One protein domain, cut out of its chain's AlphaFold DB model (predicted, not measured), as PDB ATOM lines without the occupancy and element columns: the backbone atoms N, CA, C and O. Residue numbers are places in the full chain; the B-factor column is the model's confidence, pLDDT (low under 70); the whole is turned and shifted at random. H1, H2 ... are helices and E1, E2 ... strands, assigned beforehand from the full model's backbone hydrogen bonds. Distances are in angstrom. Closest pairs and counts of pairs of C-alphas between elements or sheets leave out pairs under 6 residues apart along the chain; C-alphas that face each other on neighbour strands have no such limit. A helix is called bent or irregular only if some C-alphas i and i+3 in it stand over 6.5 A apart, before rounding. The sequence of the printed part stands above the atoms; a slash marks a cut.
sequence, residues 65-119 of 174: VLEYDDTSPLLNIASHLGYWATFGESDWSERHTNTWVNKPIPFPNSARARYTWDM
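Overview. This is residues 65 to 119 of the 174 residues of an uncharacterized protein of Perkinsus olseni (UniProt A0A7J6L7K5). One long helix, H1, runs along the longest axis of the domain, with a small ladder of two strands, E1 and E2, at its beginning and a short helix, H2, folded back beside its last turns, where the C-alphas of Tyr 83 and Ser 93 come within 6.7 A. From H2 a long stretch with no named element, residues 96 to 113, runs back past H1 to the strand end, and the chain makes a loose loop. The printed part has 55 residues, with two named helices and two named strands in the order E1, H1, H2, E2; the sheet has the order E1, E2 and is antiparallel, and the class is mixed, helices and strands. The whole is loose, with a radius of gyration of the C-alphas of 12.8 A, and its C-alphas span 34 by 24 by 18 A.

Along the chain. The strand E1 is residues 65 to 67, 7.0 A from first to last C-alpha, and C-alpha 65 is at (-32.023, 6.751, 7.771). The helix H1 is residues 68 to 85 and measures 24.9 A, from C-alpha 68 at (-25.663, -0.342, 10.049) to C-alpha 85 at (-39.835, -15.509, 23.747). H1 is irregular, but only just: C-alphas 70 and 73 are 6.6 A apart. The helix H2 is residues 91 to 95, 6.2 A long. The strand E2 is residues 114 to 117, 9.4 A long, and C-alpha 117 is at (-35.247, 1.523, 7.411).

Arrangement. E1 and E2 are antiparallel neighbours, with an angle of 130 degrees between their directions. The C-alphas of Val 65 and Thr 116 face each other at 4.6 A. N 66 and O 115 are within hydrogen-bond range at 3.0 A, as are N 115 and O 66 at 3.1 A. The closest C-alphas of H1 and E2 are those of Tyr 68 and Arg 114, 6.2 A apart. H1 and H2 are close but not clearly touching; their closest C-alphas, those of Tyr 83 and Ser 93, are 6.7 A apart. E1 and H2 are apart. In H2 the O i to N i+4 pair is within hydrogen-bond range; in H1, 12 of 14 such pairs are.

Size, cuts and confidence. The two C-alphas farthest apart are those of Glu 89 and Ser 110, at 35.5 A, while the first and last printed C-alphas, Val 65 and Met 119, are 10.3 A apart. The printed part has no cut. The links from E1 to H1 and from H1 to H2 are tight, and the link from H2 to E2, with 18 residues, is long. The mean pLDDT of the printed part is 76.1; it is under 70 at residues 98 to 103, 112, 115 and 117 to 119.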
ATOM      1  N   VAL A  65     -33.405   7.060   8.146       71.75
ATOM      2  CA  VAL A  65     -32.023   6.751   7.771       71.75
ATOM      3  C   VAL A  65     -31.289   6.237   8.995       71.75
ATOM      4  O   VAL A  65     -31.106   6.982   9.958       71.75
ATOM      5  N   LEU A  66     -30.816   4.998   8.929       75.00
ATOM      6  CA  LEU A  66     -30.039   4.394  10.001       75.00
ATOM      7  C   LEU A  66     -28.656   3.972   9.502       75.00
ATOM      8  O   LEU A  66     -28.464   3.615   8.334       75.00
ATOM      9  N   GLU A  67     -27.675   4.009  10.400       80.31
ATOM     10  CA  GLU A  67     -26.359   3.428  10.151       80.31
ATOM     11  C   GLU A  67     -26.374   1.949  10.553       80.31
ATOM     12  O   GLU A  67     -26.941   1.565  11.576       80.31
ATOM     13  N   TYR A  68     -25.738   1.091   9.753       78.69
ATOM     14  CA  TYR A  68     -25.663  -0.342  10.049       78.69
ATOM     15  C   TYR A  68     -25.070  -0.636  11.427       78.69
ATOM     16  O   TYR A  68     -25.541  -1.536  12.125       78.69
ATOM     17  N   ASP A  69     -24.064   0.139  11.819       82.62
ATOM     18  CA  ASP A  69     -23.362  -0.033  13.086       82.62
ATOM     19  C   ASP A  69     -24.243   0.333  14.288       82.62
ATOM     20  O   ASP A  69     -24.097  -0.265  15.353       82.62
ATOM     21  N   ASP A  70     -25.211   1.234  14.104       81.62
ATOM     22  CA  ASP A  70     -26.169   1.617  15.143       81.62
ATOM     23  C   ASP A  70     -27.321   0.604  15.250       81.62
ATOM     24  O   ASP A  70     -27.781   0.267  16.343       81.62
ATOM     25  N   THR A  71     -27.782   0.070  14.115       78.94
ATOM     26  CA  THR A  71     -28.967  -0.800  14.062       78.94
ATOM     27  C   THR A  71     -28.643  -2.278  14.277       78.94
ATOM     28  O   THR A  71     -29.428  -3.006  14.887       78.94
ATOM     29  N   SER A  72     -27.500  -2.767  13.785       82.06
ATOM     30  CA  SER A  72     -27.154  -4.194  13.862       82.06
ATOM     31  C   SER A  72     -27.066  -4.740  15.298       82.06
ATOM     32  O   SER A  72     -27.530  -5.866  15.513       82.06
ATOM     33  N   PRO A  73     -26.588  -3.994  16.320       83.25
ATOM     34  CA  PRO A  73     -26.638  -4.461  17.705       83.25
ATOM     35  C   PRO A  73     -28.077  -4.592  18.217       83.25
ATOM     36  O   PRO A  73     -28.406  -5.573  18.885       83.25
ATOM     37  N   LEU A  74     -28.952  -3.643  17.864       83.06
ATOM     38  CA  LEU A  74     -30.361  -3.652  18.265       83.06
ATOM     39  C   LEU A  74     -31.109  -4.838  17.649       83.06
ATOM     40  O   LEU A  74     -31.830  -5.545  18.352       83.06
ATOM     41  N   LEU A  75     -30.879  -5.115  16.364       79.75
ATOM     42  CA  LEU A  75     -31.454  -6.274  15.677       79.75
ATOM     43  C   LEU A  75     -30.953  -7.597  16.254       79.75
ATOM     44  O   LEU A  75     -31.725  -8.547  16.371       79.75
ATOM     45  N   ASN A  76     -29.683  -7.661  16.656       82.75
ATOM     46  CA  ASN A  76     -29.141  -8.830  17.340       82.75
ATOM     47  C   ASN A  76     -29.845  -9.078  18.677       82.75
ATOM     48  O   ASN A  76     -30.286 -10.198  18.936       82.75
ATOM     49  N   ILE A  77     -30.003  -8.040  19.502       84.31
ATOM     50  CA  ILE A  77     -30.730  -8.140  20.773       84.31
ATOM     51  C   ILE A  77     -32.180  -8.568  20.525       84.31
ATOM     52  O   ILE A  77     -32.651  -9.515  21.154       84.31
ATOM     53  N   ALA A  78     -32.872  -7.930  19.579       82.62
ATOM     54  CA  ALA A  78     -34.250  -8.266  19.231       82.62
ATOM     55  C   ALA A  78     -34.389  -9.718  18.738       82.62
ATOM     56  O   ALA A  78     -35.302 -10.422  19.163       82.62
ATOM     57  N   SER A  79     -33.453 -10.200  17.913       79.19
ATOM     58  CA  SER A  79     -33.394 -11.595  17.456       79.19
ATOM     59  C   SER A  79     -33.240 -12.570  18.629       79.19
ATOM     60  O   SER A  79     -33.961 -13.565  18.707       79.19
ATOM     61  N   HIS A  80     -32.357 -12.267  19.586       81.38
ATOM     62  CA  HIS A  80     -32.179 -13.074  20.795       81.38
ATOM     63  C   HIS A  80     -33.430 -13.096  21.680       81.38
ATOM     64  O   HIS A  80     -33.850 -14.168  22.116       81.38
ATOM     65  N   LEU A  81     -34.041 -11.934  21.916       84.88
ATOM     66  CA  LEU A  81     -35.275 -11.824  22.691       84.88
ATOM     67  C   LEU A  81     -36.429 -12.565  22.012       84.88
ATOM     68  O   LEU A  81     -37.164 -13.276  22.688       84.88
ATOM     69  N   GLY A  82     -36.559 -12.458  20.688       82.00
ATOM     70  CA  GLY A  82     -37.571 -13.176  19.913       82.00
ATOM     71  C   GLY A  82     -37.375 -14.691  19.954       82.00
ATOM     72  O   GLY A  82     -38.339 -15.432  20.156       82.00
ATOM     73  N   TYR A  83     -36.131 -15.160  19.838       83.38
ATOM     74  CA  TYR A  83     -35.806 -16.578  19.986       83.38
ATOM     75  C   TYR A  83     -36.170 -17.090  21.384       83.38
ATOM     76  O   TYR A  83     -36.812 -18.127  21.503       83.38
ATOM     77  N   TRP A  84     -35.832 -16.354  22.448       83.94
ATOM     78  CA  TRP A  84     -36.198 -16.739  23.816       83.94
ATOM     79  C   TRP A  84     -37.701 -16.686  24.073       83.94
ATOM     80  O   TRP A  84     -38.234 -17.600  24.691       83.94
ATOM     81  N   ALA A  85     -38.391 -15.658  23.580       87.25
ATOM     82  CA  ALA A  85     -39.835 -15.509  23.747       87.25
ATOM     83  C   ALA A  85     -40.623 -16.639  23.072       87.25
ATOM     84  O   ALA A  85     -41.710 -16.988  23.524       87.25
ATOM     85  N   THR A  86     -40.072 -17.201  21.997       86.75
ATOM     86  CA  THR A  86     -40.694 -18.284  21.223       86.75
ATOM     87  C   THR A  86     -40.056 -19.641  21.487       86.75
ATOM     88  O   THR A  86     -40.441 -20.612  20.855       86.75
ATOM     89  N   PHE A  87     -39.061 -19.722  22.377       85.38
ATOM     90  CA  PHE A  87     -38.224 -20.910  22.585       85.38
ATOM     91  C   PHE A  87     -37.677 -21.534  21.284       85.38
ATOM     92  O   PHE A  87     -37.408 -22.730  21.222       85.38
ATOM     93  N   GLY A  88     -37.480 -20.716  20.245       80.38
ATOM     94  CA  GLY A  88     -37.040 -21.162  18.923       80.38
ATOM     95  C   GLY A  88     -38.128 -21.768  18.033       80.38
ATOM     96  O   GLY A  88     -37.797 -22.224  16.945       80.38
ATOM     97  N   GLU A  89     -39.397 -21.731  18.441       85.56
ATOM     98  CA  GLU A  89     -40.546 -22.287  17.701       85.56
ATOM     99  C   GLU A  89     -41.188 -21.285  16.724       85.56
ATOM    100  O   GLU A  89     -42.269 -21.519  16.190       85.56
ATOM    101  N   SER A  90     -40.571 -20.121  16.486       83.19
ATOM    102  CA  SER A  90     -41.071 -19.205  15.457       83.19
ATOM    103  C   SER A  90     -40.707 -19.680  14.052       83.19
ATOM    104  O   SER A  90     -39.590 -20.141  13.826       83.19
ATOM    105  N   ASP A  91     -41.591 -19.427  13.079       83.56
ATOM    106  CA  ASP A  91     -41.344 -19.614  11.639       83.56
ATOM    107  C   ASP A  91     -39.952 -19.133  11.199       83.56
ATOM    108  O   ASP A  91     -39.276 -19.768  10.389       83.56
ATOM    109  N   TRP A  92     -39.521 -17.978  11.716       78.12
ATOM    110  CA  TRP A  92     -38.202 -17.425  11.426       78.12
ATOM    111  C   TRP A  92     -37.081 -18.294  11.998       78.12
ATOM    112  O   TRP A  92     -36.131 -18.607  11.277       78.12
ATOM    113  N   SER A  93     -37.190 -18.675  13.274       78.25
ATOM    114  CA  SER A  93     -36.192 -19.491  13.972       78.25
ATOM    115  C   SER A  93     -36.049 -20.853  13.309       78.25
ATOM    116  O   SER A  93     -34.930 -21.234  12.982       78.25
ATOM    117  N   GLU A  94     -37.163 -21.523  13.004       82.81
ATOM    118  CA  GLU A  94     -37.169 -22.827  12.341       82.81
ATOM    119  C   GLU A  94     -36.473 -22.778  10.974       82.81
ATOM    120  O   GLU A  94     -35.549 -23.559  10.718       82.81
ATOM    121  N   ARG A  95     -36.828 -21.799  10.124       81.06
ATOM    122  CA  ARG A  95     -36.221 -21.605   8.788       81.06
ATOM    123  C   ARG A  95     -34.719 -21.326   8.838       81.06
ATOM    124  O   ARG A  95     -34.013 -21.622   7.875       81.06
ATOM    125  N   HIS A  96     -34.230 -20.769   9.942       76.06
ATOM    126  CA  HIS A  96     -32.843 -20.337  10.101       76.06
ATOM    127  C   HIS A  96     -32.077 -21.132  11.170       76.06
ATOM    128  O   HIS A  96     -30.992 -20.726  11.584       76.06
ATOM    129  N   THR A  97     -32.599 -22.290  11.594       74.75
ATOM    130  CA  THR A  97     -31.968 -23.148  12.615       74.75
ATOM    131  C   THR A  97     -30.576 -23.630  12.186       74.75
ATOM    132  O   THR A  97     -29.693 -23.807  13.019       74.75
ATOM    133  N   ASN A  98     -30.365 -23.806  10.875       69.56
ATOM    134  CA  ASN A  98     -29.126 -24.330  10.286       69.56
ATOM    135  C   ASN A  98     -28.341 -23.291   9.467       69.56
ATOM    136  O   ASN A  98     -27.408 -23.657   8.750       69.56
ATOM    137  N   THR A  99     -28.709 -22.008   9.515       67.56
ATOM    138  CA  THR A  99     -28.001 -20.962   8.768       67.56
ATOM    139  C   THR A  99     -27.032 -20.216   9.676       67.56
ATOM    140  O   THR A  99     -27.378 -19.729  10.747       67.56
ATOM    141  N   TRP A 100     -25.784 -20.101   9.219       51.69
ATOM    142  CA  TRP A 100     -24.742 -19.350   9.927       51.69
ATOM    143  C   TRP A 100     -25.039 -17.840   9.990       51.69
ATOM    144  O   TRP A 100     -24.543 -17.144  10.870       51.69
ATOM    145  N   VAL A 101     -25.889 -17.342   9.085       59.19
ATOM    146  CA  VAL A 101     -26.238 -15.922   8.926       59.19
ATOM    147  C   VAL A 101     -27.705 -15.688   9.300       59.19
ATOM    148  O   VAL A 101     -28.498 -15.201   8.502       59.19
ATOM    149  N   ASN A 102     -28.106 -16.081  10.508       64.19
ATOM    150  CA  ASN A 102     -29.455 -15.799  11.025       64.19
ATOM    151  C   ASN A 102     -29.547 -14.465  11.789       64.19
ATOM    152  O   ASN A 102     -30.585 -14.145  12.375       64.19
ATOM    153  N   LYS A 103     -28.451 -13.700  11.781       69.38
ATOM    154  CA  LYS A 103     -28.239 -12.468  12.535       69.38
ATOM    155  C   LYS A 103     -27.416 -11.470  11.719       69.38
ATOM    156  O   LYS A 103     -26.492 -11.900  11.024       69.38
ATOM    157  N   PRO A 104     -27.700 -10.160  11.812       71.44
ATOM    158  CA  PRO A 104     -26.819  -9.133  11.266       71.44
ATOM    159  C   PRO A 104     -25.426  -9.254  11.890       71.44
ATOM    160  O   PRO A 104     -25.289  -9.268  13.115       71.44
ATOM    161  N   ILE A 105     -24.395  -9.357  11.057       76.00
ATOM    162  CA  ILE A 105     -22.999  -9.411  11.494       76.00
ATOM    163  C   ILE A 105     -22.346  -8.050  11.248       76.00
ATOM    164  O   ILE A 105     -22.557  -7.485  10.177       76.00
ATOM    165  N   PRO A 106     -21.541  -7.519  12.187       74.94
ATOM    166  CA  PRO A 106     -20.773  -6.303  11.939       74.94
ATOM    167  C   PRO A 106     -19.968  -6.429  10.646       74.94
ATOM    168  O   PRO A 106     -19.489  -7.523  10.316       74.94
ATOM    169  N   PHE A 107     -19.784  -5.322   9.928       72.31
ATOM    170  CA  PHE A 107     -18.895  -5.343   8.776       72.31
ATOM    171  C   PHE A 107     -17.487  -5.779   9.216       72.31
ATOM    172  O   PHE A 107     -16.999  -5.346  10.262       72.31
ATOM    173  N   PRO A 108     -16.795  -6.632   8.438       72.06
ATOM    174  CA  PRO A 108     -15.462  -7.127   8.793       72.06
ATOM    175  C   PRO A 108     -14.367  -6.046   8.686       72.06
ATOM    176  O   PRO A 108     -13.181  -6.343   8.819       72.06
ATOM    177  N   ASN A 109     -14.742  -4.803   8.389       77.88
ATOM    178  CA  ASN A 109     -13.869  -3.660   8.168       77.88
ATOM    179  C   ASN A 109     -14.538  -2.379   8.702       77.88
ATOM    180  O   ASN A 109     -15.638  -2.412   9.241       77.88
ATOM    181  N   SER A 110     -13.883  -1.231   8.532       75.69
ATOM    182  CA  SER A 110     -14.416   0.079   8.927       75.69
ATOM    183  C   SER A 110     -15.444   0.653   7.939       75.69
ATOM    184  O   SER A 110     -15.636   1.871   7.910       75.69
ATOM    185  N   ALA A 111     -16.027  -0.172   7.061       72.06
ATOM    186  CA  ALA A 111     -17.043   0.300   6.135       72.06
ATOM    187  C   ALA A 111     -18.298   0.671   6.918       72.06
ATOM    188  O   ALA A 111     -18.791  -0.103   7.732       72.06
ATOM    189  N   ARG A 112     -18.823   1.859   6.629       69.88
ATOM    190  CA  ARG A 112     -20.102   2.317   7.156       69.88
ATOM    191  C   ARG A 112     -21.118   2.258   6.037       69.88
ATOM    192  O   ARG A 112     -20.889   2.829   4.972       69.88
ATOM    193  N   ALA A 113     -22.232   1.583   6.285       71.38
ATOM    194  CA  ALA A 113     -23.362   1.569   5.370       71.38
ATOM    195  C   ALA A 113     -24.530   2.318   6.006       71.38
ATOM    196  O   ALA A 113     -24.939   2.009   7.126       71.38
ATOM    197  N   ARG A 114     -25.064   3.291   5.268       72.38
ATOM    198  CA  ARG A 114     -26.341   3.932   5.576       72.38
ATOM    199  C   ARG A 114     -27.411   3.305   4.710       72.38
ATOM    200  O   ARG A 114     -27.221   3.152   3.506       72.38
ATOM    201  N   TYR A 115     -28.530   2.959   5.319       69.44
ATOM    202  CA  TYR A 115     -29.692   2.461   4.604       69.44
ATOM    203  C   TYR A 115     -30.955   3.049   5.204       69.44
ATOM    204  O   TYR A 115     -30.998   3.498   6.348       69.44
ATOM    205  N   THR A 116     -31.988   3.059   4.383       70.62
ATOM    206  CA  THR A 116     -33.320   3.471   4.789       70.62
ATOM    207  C   THR A 116     -33.984   2.278   5.451       70.62
ATOM    208  O   THR A 116     -34.105   1.217   4.836       70.62
ATOM    209  N   TRP A 117     -34.376   2.445   6.704       61.41
ATOM    210  CA  TRP A 117     -35.247   1.523   7.411       61.41
ATOM    211  C   TRP A 117     -36.689   2.022   7.294       61.41
ATOM    212  O   TRP A 117     -36.917   3.223   7.220       61.41
ATOM    213  N   ASP A 118     -37.636   1.088   7.248       55.91
ATOM    214  CA  ASP A 118     -39.076   1.343   7.104       55.91
ATOM    215  C   ASP A 118     -39.469   2.091   5.810       55.91
ATOM    216  O   ASP A 118     -39.477   3.317   5.693       55.91
ATOM    217  N   MET A 119     -39.737   1.304   4.768       56.50
ATOM    218  CA  MET A 119     -39.961   1.790   3.411       56.50
ATOM    219  C   MET A 119     -41.442   1.778   3.033       56.50
ATOM    220  O   MET A 119     -41.898   0.838   2.390       56.50
TER     221      MET A 119